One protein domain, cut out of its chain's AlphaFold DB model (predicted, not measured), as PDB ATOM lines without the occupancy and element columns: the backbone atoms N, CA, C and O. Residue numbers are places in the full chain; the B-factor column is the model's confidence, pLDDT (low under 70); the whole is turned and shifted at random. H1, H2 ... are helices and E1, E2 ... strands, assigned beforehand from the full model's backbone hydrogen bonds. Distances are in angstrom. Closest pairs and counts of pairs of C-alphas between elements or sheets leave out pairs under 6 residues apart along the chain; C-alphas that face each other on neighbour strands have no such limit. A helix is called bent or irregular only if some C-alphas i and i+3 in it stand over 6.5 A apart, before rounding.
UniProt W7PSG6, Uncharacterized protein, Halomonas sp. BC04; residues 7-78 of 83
ATOM      1  N   LYS A   7     122.733 153.971 118.788       45.81
ATOM      2  CA  LYS A   7     123.025 155.135 119.623       45.81
ATOM      3  C   LYS A   7     123.557 156.219 118.690       45.81
ATOM      4  O   LYS A   7     124.571 156.018 118.035       45.81
ATOM      5  N   GLU A   8     122.824 157.325 118.562       55.81
ATOM      6  CA  GLU A   8     123.194 158.477 117.711       55.81
ATOM      7  C   GLU A   8     123.369 158.137 116.213       55.81
ATOM      8  O   GLU A   8     124.258 158.657 115.542       55.81
ATOM      9  N   GLY A   9     122.519 157.250 115.673       57.72
ATOM     10  CA  GLY A   9     122.576 156.824 114.264       57.72
ATOM     11  C   GLY A   9     123.765 155.915 113.937       57.72
ATOM     12  O   GLY A   9     124.060 155.684 112.767       57.72
ATOM     13  N   ARG A  10     124.447 155.418 114.973       57.16
ATOM     14  CA  ARG A  10     125.618 154.555 114.886       57.16
ATOM     15  C   ARG A  10     125.390 153.289 115.690       57.16
ATOM     16  O   ARG A  10     124.928 153.322 116.834       57.16
ATOM     17  N   CYS A  11     125.686 152.145 115.092       62.41
ATOM     18  CA  CYS A  11     125.586 150.879 115.803       62.41
ATOM     19  C   CYS A  11     126.934 150.607 116.469       62.41
ATOM     20  O   CYS A  11     127.866 150.142 115.826       62.41
ATOM     21  N   ILE A  12     127.032 150.842 117.777       61.22
ATOM     22  CA  ILE A  12     128.268 150.648 118.567       61.22
ATOM     23  C   ILE A  12     128.839 149.225 118.418       61.22
ATOM     24  O   ILE A  12     130.043 148.999 118.517       61.22
ATOM     25  N   ILE A  13     127.960 148.252 118.177       63.53
ATOM     26  CA  ILE A  13     128.312 146.846 117.969       63.53
ATOM     27  C   ILE A  13     128.737 146.592 116.516       63.53
ATOM     28  O   ILE A  13     129.620 145.776 116.288       63.53
ATOM     29  N   CYS A  14     128.170 147.303 115.541       59.06
ATOM     30  CA  CYS A  14     128.369 147.075 114.109       59.06
ATOM     31  C   CYS A  14     129.463 147.961 113.488       59.06
ATOM     32  O   CYS A  14     129.909 147.685 112.380       59.06
ATOM     33  N   GLU A  15     129.859 149.039 114.163       58.97
ATOM     34  CA  GLU A  15     130.623 150.138 113.578       58.97
ATOM     35  C   GLU A  15     131.984 150.275 114.274       58.97
ATOM     36  O   GLU A  15     132.073 150.465 115.488       58.97
ATOM     37  N   GLY A  16     133.057 150.118 113.498       67.38
ATOM     38  CA  GLY A  16     134.441 150.202 113.964       67.38
ATOM     39  C   GLY A  16     135.373 149.266 113.184       67.38
ATOM     40  O   GLY A  16     134.932 148.202 112.746       67.38
ATOM     41  N   PRO A  17     136.650 149.642 112.987       69.94
ATOM     42  CA  PRO A  17     137.609 148.797 112.285       69.94
ATOM     43  C   PRO A  17     137.924 147.542 113.107       69.94
ATOM     44  O   PRO A  17     137.975 147.581 114.339       69.94
ATOM     45  N   LEU A  18     138.152 146.421 112.422       81.44
ATOM     46  CA  LEU A  18     138.741 145.246 113.055       81.44
ATOM     47  C   LEU A  18     140.214 145.542 113.376       81.44
ATOM     48  O   LEU A  18     140.878 146.223 112.596       81.44
ATOM     49  N   PRO A  19     140.746 145.039 114.503       82.69
ATOM     50  CA  PRO A  19     142.136 145.284 114.889       82.69
ATOM     51  C   PRO A  19     143.148 144.497 114.039       82.69
ATOM     52  O   PRO A  19     144.351 144.611 114.263       82.69
ATOM     53  N   PHE A  20     142.676 143.691 113.089       84.81
ATOM     54  CA  PHE A  20     143.477 142.866 112.198       84.81
ATOM     55  C   PHE A  20     142.930 142.927 110.770       84.81
ATOM     56  O   PHE A  20     141.729 143.087 110.542       84.81
ATOM     57  N   GLU A  21     143.828 142.739 109.810       85.88
ATOM     58  CA  GLU A  21     143.495 142.597 108.397       85.88
ATOM     59  C   GLU A  21     143.308 141.119 108.043       85.88
ATOM     60  O   GLU A  21     144.017 140.243 108.536       85.88
ATOM     61  N   PHE A  22     142.369 140.833 107.148       89.19
ATOM     62  CA  PHE A  22     142.160 139.498 106.592       89.19
ATOM     63  C   PHE A  22     141.723 139.600 105.132       89.19
ATOM     64  O   PHE A  22     141.261 140.643 104.672       89.19
ATOM     65  N   THR A  23     141.862 138.518 104.382       89.00
ATOM     66  CA  THR A  23     141.429 138.388 102.991       89.00
ATOM     67  C   THR A  23     140.509 137.179 102.829       89.00
ATOM     68  O   THR A  23     140.280 136.427 103.779       89.00
ATOM     69  N   MET A  24     139.964 137.004 101.627       88.31
ATOM     70  CA  MET A  24     139.085 135.893 101.283       88.31
ATOM     71  C   MET A  24     139.727 134.984 100.238       88.31
ATOM     72  O   MET A  24     140.276 135.445  99.238       88.31
ATOM     73  N   ALA A  25     139.605 133.682 100.473       88.00
ATOM     74  CA  ALA A  25     139.739 132.626  99.482       88.00
ATOM     75  C   ALA A  25     138.337 132.063  99.125       88.00
ATOM     76  O   ALA A  25     137.360 132.383  99.783       88.00
ATOM     77  N   PHE A  26     138.229 131.242  98.084       87.81
ATOM     78  CA  PHE A  26     137.025 130.892  97.322       87.81
ATOM     79  C   PHE A  26     137.205 129.481  96.765       87.81
ATOM     80  O   PHE A  26     137.776 129.287  95.694       87.81
ATOM     81  N   GLN A  27     136.774 128.467  97.504       89.12
ATOM     82  CA  GLN A  27     136.863 127.097  97.008       89.12
ATOM     83  C   GLN A  27     135.682 126.805  96.073       89.12
ATOM     84  O   GLN A  27     134.537 127.004  96.484       89.12
ATOM     85  N   PRO A  28     135.918 126.371  94.820       90.44
ATOM     86  CA  PRO A  28     134.837 126.053  93.899       90.44
ATOM     87  C   PRO A  28     134.111 124.782  94.347       90.44
ATOM     88  O   PRO A  28     134.730 123.750  94.604       90.44
ATOM     89  N   ILE A  29     132.783 124.845  94.386       90.81
ATOM     90  CA  ILE A  29     131.911 123.687  94.576       90.81
ATOM     91  C   ILE A  29     131.434 123.245  93.194       90.81
ATOM     92  O   ILE A  29     130.782 124.007  92.469       90.81
ATOM     93  N   VAL A  30     131.791 122.015  92.830       92.75
ATOM     94  CA  VAL A  30     131.513 121.430  91.516       92.75
ATOM     95  C   VAL A  30     130.311 120.498  91.564       92.75
ATOM     96  O   VAL A  30     130.200 119.645  92.442       92.75
ATOM     97  N   ASP A  31     129.433 120.630  90.577       93.44
ATOM     98  CA  ASP A  31     128.436 119.618  90.264       93.44
ATOM     99  C   ASP A  31     129.076 118.560  89.357       93.44
ATOM    100  O   ASP A  31     129.464 118.835  88.218       93.44
ATOM    101  N   LEU A  32     129.195 117.337  89.876       93.38
ATOM    102  CA  LEU A  32     129.821 116.216  89.176       93.38
ATOM    103  C   LEU A  32     128.986 115.709  87.995       93.38
ATOM    104  O   LEU A  32     129.557 115.168  87.051       93.38
ATOM    105  N   ALA A  33     127.661 115.889  88.015       95.12
ATOM    106  CA  ALA A  33     126.794 115.445  86.925       95.12
ATOM    107  C   ALA A  33     126.962 116.323  85.679       95.12
ATOM    108  O   ALA A  33     126.892 115.833  84.553       95.12
ATOM    109  N   THR A  34     127.205 117.621  85.881       93.94
ATOM    110  CA  THR A  34     127.371 118.599  84.797       93.94
ATOM    111  C   THR A  34     128.825 119.011  84.558       93.94
ATOM    112  O   THR A  34     129.091 119.722  83.588       93.94
ATOM    113  N   ALA A  35     129.760 118.550  85.400       91.12
ATOM    114  CA  ALA A  35     131.182 118.908  85.397       91.12
ATOM    115  C   ALA A  35     131.417 120.430  85.384       91.12
ATOM    116  O   ALA A  35     132.285 120.945  84.676       91.12
ATOM    117  N   ARG A  36     130.605 121.169  86.148       91.69
ATOM    118  CA  ARG A  36     130.631 122.636  86.202       91.69
ATOM    119  C   ARG A  36     130.740 123.133  87.633       91.69
ATOM    120  O   ARG A  36     130.234 122.511  88.561       91.69
ATOM    121  N   VAL A  37     131.374 124.291  87.794       89.88
ATOM    122  CA  VAL A  37     131.383 125.022  89.064       89.88
ATOM    123  C   VAL A  37     130.022 125.689  89.245       89.88
ATOM    124  O   VAL A  37     129.609 126.486  88.404       89.88
ATOM    125  N   THR A  38     129.319 125.359  90.326       90.12
ATOM    126  CA  THR A  38     127.988 125.914  90.621       90.12
ATOM    127  C   THR A  38     128.079 127.125  91.539       90.12
ATOM    128  O   THR A  38     127.333 128.088  91.383       90.12
ATOM    129  N   THR A  39     128.985 127.086  92.513       90.50
ATOM    130  CA  THR A  39     129.149 128.144  93.512       90.50
ATOM    131  C   THR A  39     130.567 128.124  94.081       90.50
ATOM    132  O   THR A  39     131.338 127.212  93.789       90.50
ATOM    133  N   HIS A  40     130.911 129.124  94.888       87.62
ATOM    134  CA  HIS A  40     132.189 129.210  95.585       87.62
ATOM    135  C   HIS A  40     131.963 129.420  97.080       87.62
ATOM    136  O   HIS A  40     131.173 130.276  97.483       87.62
ATOM    137  N   GLU A  41     132.690 128.672  97.902       89.25
ATOM    138  CA  GLU A  41     132.720 128.872  99.346       89.25
ATOM    139  C   GLU A  41     133.782 129.909  99.712       89.25
ATOM    140  O   GLU A  41     134.966 129.712  99.434       89.25
ATOM    141  N   ALA A  42     133.365 131.008 100.346       89.19
ATOM    142  CA  ALA A  42     134.283 132.031 100.829       89.19
ATOM    143  C   ALA A  42     134.923 131.615 102.158       89.19
ATOM    144  O   ALA A  42     134.242 131.415 103.161       89.19
ATOM    145  N   LEU A  43     136.248 131.524 102.166       88.69
ATOM    146  CA  LEU A  43     137.051 131.125 103.309       88.69
ATOM    147  C   LEU A  43     137.954 132.272 103.748       88.69
ATOM    148  O   LEU A  43     138.755 132.779 102.967       88.69
ATOM    149  N   VAL A  44     137.895 132.623 105.028       89.62
ATOM    150  CA  VAL A  44     138.766 133.652 105.608       89.62
ATOM    151  C   VAL A  44     140.231 133.197 105.579       89.62
ATOM    152  O   VAL A  44     140.548 132.034 105.854       89.62
ATOM    153  N   ARG A  45     141.136 134.115 105.235       89.75
ATOM    154  CA  ARG A  45     142.595 133.927 105.208       89.75
ATOM    155  C   ARG A  45     143.308 135.159 105.749       89.75
ATOM    156  O   ARG A  45     142.765 136.258 105.691       89.75
ATOM    157  N   GLY A  46     144.535 134.997 106.230       88.56
ATOM    158  CA  GLY A  46     145.397 136.151 106.502       88.56
ATOM    159  C   GLY A  46     145.896 136.808 105.209       88.56
ATOM    160  O   GLY A  46     145.930 136.150 104.165       88.56
ATOM    161  N   PRO A  47     146.300 138.087 105.242       86.00
ATOM    162  CA  PRO A  47     146.781 138.817 104.063       86.00
ATOM    163  C   PRO A  47     148.017 138.170 103.418       86.00
ATOM    164  O   PRO A  47     148.218 138.308 102.215       86.00
ATOM    165  N   ALA A  48     148.804 137.418 104.193       84.62
ATOM    166  CA  ALA A  48     149.957 136.653 103.720       84.62
ATOM    167  C   ALA A  48     149.632 135.186 103.348       84.62
ATOM    168  O   ALA A  48     150.540 134.375 103.193       84.62
ATOM    169  N   GLY A  49     148.350 134.815 103.224       81.38
ATOM    170  CA  GLY A  49     147.923 133.442 102.918       81.38
ATOM    171  C   GLY A  49     147.805 132.521 104.138       81.38
ATOM    172  O   GLY A  49     147.727 131.302 103.993       81.38
ATOM    173  N   GLU A  50     147.775 133.084 105.345       88.50
ATOM    174  CA  GLU A  50     147.649 132.324 106.591       88.50
ATOM    175  C   GLU A  50     146.302 131.597 106.689       88.50
ATOM    176  O   GLU A  50     145.293 132.009 106.104       88.50
ATOM    177  N   SER A  51     146.279 130.515 107.470       88.62
ATOM    178  CA  SER A  51     145.083 129.698 107.675       88.62
ATOM    179  C   SER A  51     143.926 130.493 108.296       88.62
ATOM    180  O   SER A  51     144.140 131.450 109.039       88.62
ATOM    181  N   ALA A  52     142.690 130.038 108.062       88.44
ATOM    182  CA  ALA A  52     141.509 130.618 108.706       88.44
ATOM    183  C   ALA A  52     141.638 130.624 110.237       88.44
ATOM    184  O   ALA A  52     141.260 131.597 110.881       88.44
ATOM    185  N   TYR A  53     142.222 129.569 110.814       89.00
ATOM    186  CA  TYR A  53     142.404 129.442 112.258       89.00
ATOM    187  C   TYR A  53     143.202 130.607 112.857       89.00
ATOM    188  O   TYR A  53     142.830 131.111 113.912       89.00
ATOM    189  N   SER A  54     144.242 131.081 112.165       88.06
ATOM    190  CA  SER A  54     145.066 132.212 112.613       88.06
ATOM    191  C   SER A  54     144.273 133.516 112.747       88.06
ATOM    192  O   SER A  54     144.623 134.359 113.566       88.06
ATOM    193  N   ILE A  55     143.213 133.685 111.953       89.12
ATOM    194  CA  ILE A  55     142.325 134.851 112.021       89.12
ATOM    195  C   ILE A  55     141.204 134.611 113.030       89.12
ATOM    196  O   ILE A  55     140.937 135.464 113.869       89.12
ATOM    197  N   LEU A  56     140.579 133.430 113.001       88.25
ATOM    198  CA  LEU A  56     139.483 133.078 113.907       88.25
ATOM    199  C   LEU A  56     139.919 133.062 115.379       88.25
ATOM    200  O   LEU A  56     139.118 133.392 116.245       88.25
ATOM    201  N   SER A  57     141.182 132.740 115.672       89.38
ATOM    202  CA  SER A  57     141.734 132.789 117.032       89.38
ATOM    203  C   SER A  57     141.863 134.208 117.598       89.38
ATOM    204  O   SER A  57     141.923 134.374 118.815       89.38
ATOM    205  N   GLN A  58     141.879 135.232 116.739       86.44
ATOM    206  CA  GLN A  58     141.914 136.644 117.132       86.44
ATOM    207  C   GLN A  58     140.506 137.224 117.354       86.44
ATOM    208  O   GLN A  58     140.369 138.350 117.840       86.44
ATOM    209  N   VAL A  59     139.448 136.478 117.010       87.38
ATOM    210  CA  VAL A  59     138.056 136.915 117.170       87.38
ATOM    211  C   VAL A  59     137.609 136.690 118.613       87.38
ATOM    212  O   VAL A  59     137.454 135.559 119.072       87.38
ATOM    213  N   THR A  60     137.356 137.782 119.329       86.69
ATOM    214  CA  THR A  60     136.731 137.755 120.658       86.69
ATOM    215  C   THR A  60     135.203 137.847 120.545       86.69
ATOM    216  O   THR A  60     134.694 138.283 119.508       86.69
ATOM    217  N   PRO A  61     134.432 137.487 121.592       84.31
ATOM    218  CA  PRO A  61     132.972 137.614 121.582       84.31
ATOM    219  C   PRO A  61     132.472 139.023 121.226       84.31
ATOM    220  O   PRO A  61     131.495 139.160 120.494       84.31
ATOM    221  N   ASP A  62     133.185 140.065 121.663       80.56
ATOM    222  CA  ASP A  62     132.866 141.464 121.352       80.56
ATOM    223  C   ASP A  62     133.114 141.829 119.877       80.56
ATOM    224  O   ASP A  62     132.487 142.740 119.334       80.56
ATOM    225  N   LEU A  63     134.032 141.120 119.213       83.31
ATOM    226  CA  LEU A  63     134.392 141.330 117.809       83.31
ATOM    227  C   LEU A  63     133.612 140.427 116.850       83.31
ATOM    228  O   LEU A  63     133.576 140.719 115.656       83.31
ATOM    229  N   LEU A  64     132.966 139.368 117.347       84.00
ATOM    230  CA  LEU A  64     132.292 138.351 116.536       84.00
ATOM    231  C   LEU A  64     131.271 138.952 115.561       84.00
ATOM    232  O   LEU A  64     131.266 138.614 114.379       84.00
ATOM    233  N   TYR A  65     130.443 139.883 116.040       83.19
ATOM    234  CA  TYR A  65     129.433 140.523 115.200       83.19
ATOM    235  C   TYR A  65     130.061 141.390 114.098       83.19
ATOM    236  O   TYR A  65     129.653 141.330 112.939       83.19
ATOM    237  N   ARG A  66     131.094 142.170 114.437       83.06
ATOM    238  CA  ARG A  66     131.820 143.020 113.475       83.06
ATOM    239  C   ARG A  66     132.533 142.182 112.427       83.06
ATOM    240  O   ARG A  66     132.530 142.526 111.249       83.06
ATOM    241  N   PHE A  67     133.123 141.075 112.863       86.12
ATOM    242  CA  PHE A  67     133.806 140.132 111.997       86.12
ATOM    243  C   PHE A  67     132.848 139.476 110.996       86.12
ATOM    244  O   PHE A  67     133.166 139.447 109.808       86.12
ATOM    245  N   ASP A  68     131.654 139.042 111.423       85.00
ATOM    246  CA  ASP A  68     130.631 138.505 110.506       85.00
ATOM    247  C   ASP A  68     130.208 139.545 109.453       85.00
ATOM    248  O   ASP A  68     130.202 139.251 108.255       85.00
ATOM    249  N   GLN A  69     129.947 140.790 109.868       82.75
ATOM    250  CA  GLN A  69     129.598 141.873 108.941       82.75
ATOM    251  C   GLN A  69     130.723 142.163 107.939       82.75
ATOM    252  O   GLN A  69     130.480 142.251 106.731       82.75
ATOM    253  N   ALA A  70     131.967 142.254 108.417       83.88
ATOM    254  CA  ALA A  70     133.128 142.474 107.564       83.88
ATOM    255  C   ALA A  70     133.329 141.326 106.564       83.88
ATOM    256  O   ALA A  70     133.653 141.579 105.403       83.88
ATOM    257  N   CYS A  71     133.090 140.076 106.977       83.56
ATOM    258  CA  CYS A  71     133.178 138.919 106.091       83.56
ATOM    259  C   CYS A  71     132.175 139.013 104.933       83.56
ATOM    260  O   CYS A  71     132.560 138.826 103.777       83.56
ATOM    261  N   ARG A  72     130.916 139.370 105.220       80.44
ATOM    262  CA  ARG A  72     129.855 139.505 104.205       80.44
ATOM    263  C   ARG A  72     130.167 140.590 103.179       80.44
ATOM    264  O   ARG A  72     130.007 140.365 101.985       80.44
ATOM    265  N   ILE A  73     130.651 141.746 103.634       78.88
ATOM    266  CA  ILE A  73     130.987 142.871 102.750       78.88
ATOM    267  C   ILE A  73     132.227 142.548 101.908       78.88
ATOM    268  O   ILE A  73     132.244 142.780 100.697       78.88
ATOM    269  N   LYS A  74     133.273 141.994 102.533       78.69
ATOM    270  CA  LYS A  74     134.547 141.721 101.858       78.69
ATOM    271  C   LYS A  74     134.401 140.622 100.803       78.69
ATOM    272  O   LYS A  74     134.995 140.754  99.738       78.69
ATOM    273  N   GLN A  75     133.553 139.613 101.032       68.44
ATOM    274  CA  GLN A  75     133.238 138.596 100.022       68.44
ATOM    275  C   GLN A  75     132.701 139.210  98.721       68.44
ATOM    276  O   GLN A  75     133.121 138.801  97.643       68.44
ATOM    277  N   SER A  76     131.801 140.194  98.807       63.53
ATOM    278  CA  SER A  76     131.213 140.835  97.623       63.53
ATOM    279  C   SER A  76     132.194 141.720  96.853       63.53
ATOM    280  O   SER A  76     132.020 141.908  95.652       63.53
ATOM    281  N   ASN A  77     133.205 142.275  97.528       61.28
ATOM    282  CA  ASN A  77     134.161 143.207  96.926       61.28
ATOM    283  C   ASN A  77     135.481 142.543  96.494       61.28
ATOM    284  O   ASN A  77     136.272 143.149  95.771       61.28
ATOM    285  N   SER A  78     135.756 141.315  96.937       59.31
ATOM    286  CA  SER A  78     136.928 140.566  96.488       59.31
ATOM    287  C   SER A  78     136.697 140.044  95.067       59.31
ATOM    288  O   SER A  78     135.759 139.273  94.857       59.31
TER     289      SER A  78
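AT A GLANCE: This is residues 7 to 78 of the 83 residues of an uncharacterized protein of Halomonas sp. BC04 (UniProt W7PSG6). A long two-stranded hairpin, E1 and E2, reaches toward one end of an elongated model, and helix H2 folds back so that its residues 71 to 77 come near both strands. The short helix H1 follows the end of E2, and residues 7 to 22 form a leading stretch with no named element toward the other end. The printed part has 72 residues, with two named strands and then two named helices in the order E1, E2, H1, H2; the sheet, in the order E1 - E2, is antiparallel and the class is mixed, helices and strands. The whole is loose, with a radius of gyration of the C-alphas of 15.2 A and spans of 52 by 28 by 19 A.

HOW THE PARTS SIT: E1, residues 23 to 31, and E2, residues 36 to 45, form a hairpin, antiparallel at 155 degrees between their directions. N 25 and O 43 are 2.8 A apart and N 38 and O 29 are 2.9 A apart, both within hydrogen-bond range. E2 bends by 56 degrees at residue 39. H1, residues 52 to 56, comes closest to E2 at the C-alphas of Arg 45 and Ala 52, 4.9 A, and is apart from E1. H2, residues 61 to 77, comes closest to E1 at the C-alphas of Met 24 and Gln 75, 6.6 A. H1 and H2 are apart. In H1 each O i to N i+4 pair is within hydrogen-bond range; in H2, 10 of 13 are.

IN THESE COORDINATES: E1 is 26.1 A long and begins at C-alpha 23, (141.429, 138.388, 102.991). E2 is 25.1 A long and H1 6.1 A. H2 is 25.3 A long and ends at C-alpha 77, (134.161, 143.207, 96.926). It is irregular, with C-alphas 62 and 65 at 7.1 A, and has a kink of 26 degrees near residue 69.

THE WHOLE: The C-alphas farthest apart, of Glu 8 and Ala 33, are 53.0 A apart. The printed part has no cut, and no link is long. The mean pLDDT of the printed part is 81.7; residues 7 to 17 and 75 to 78 are under 70.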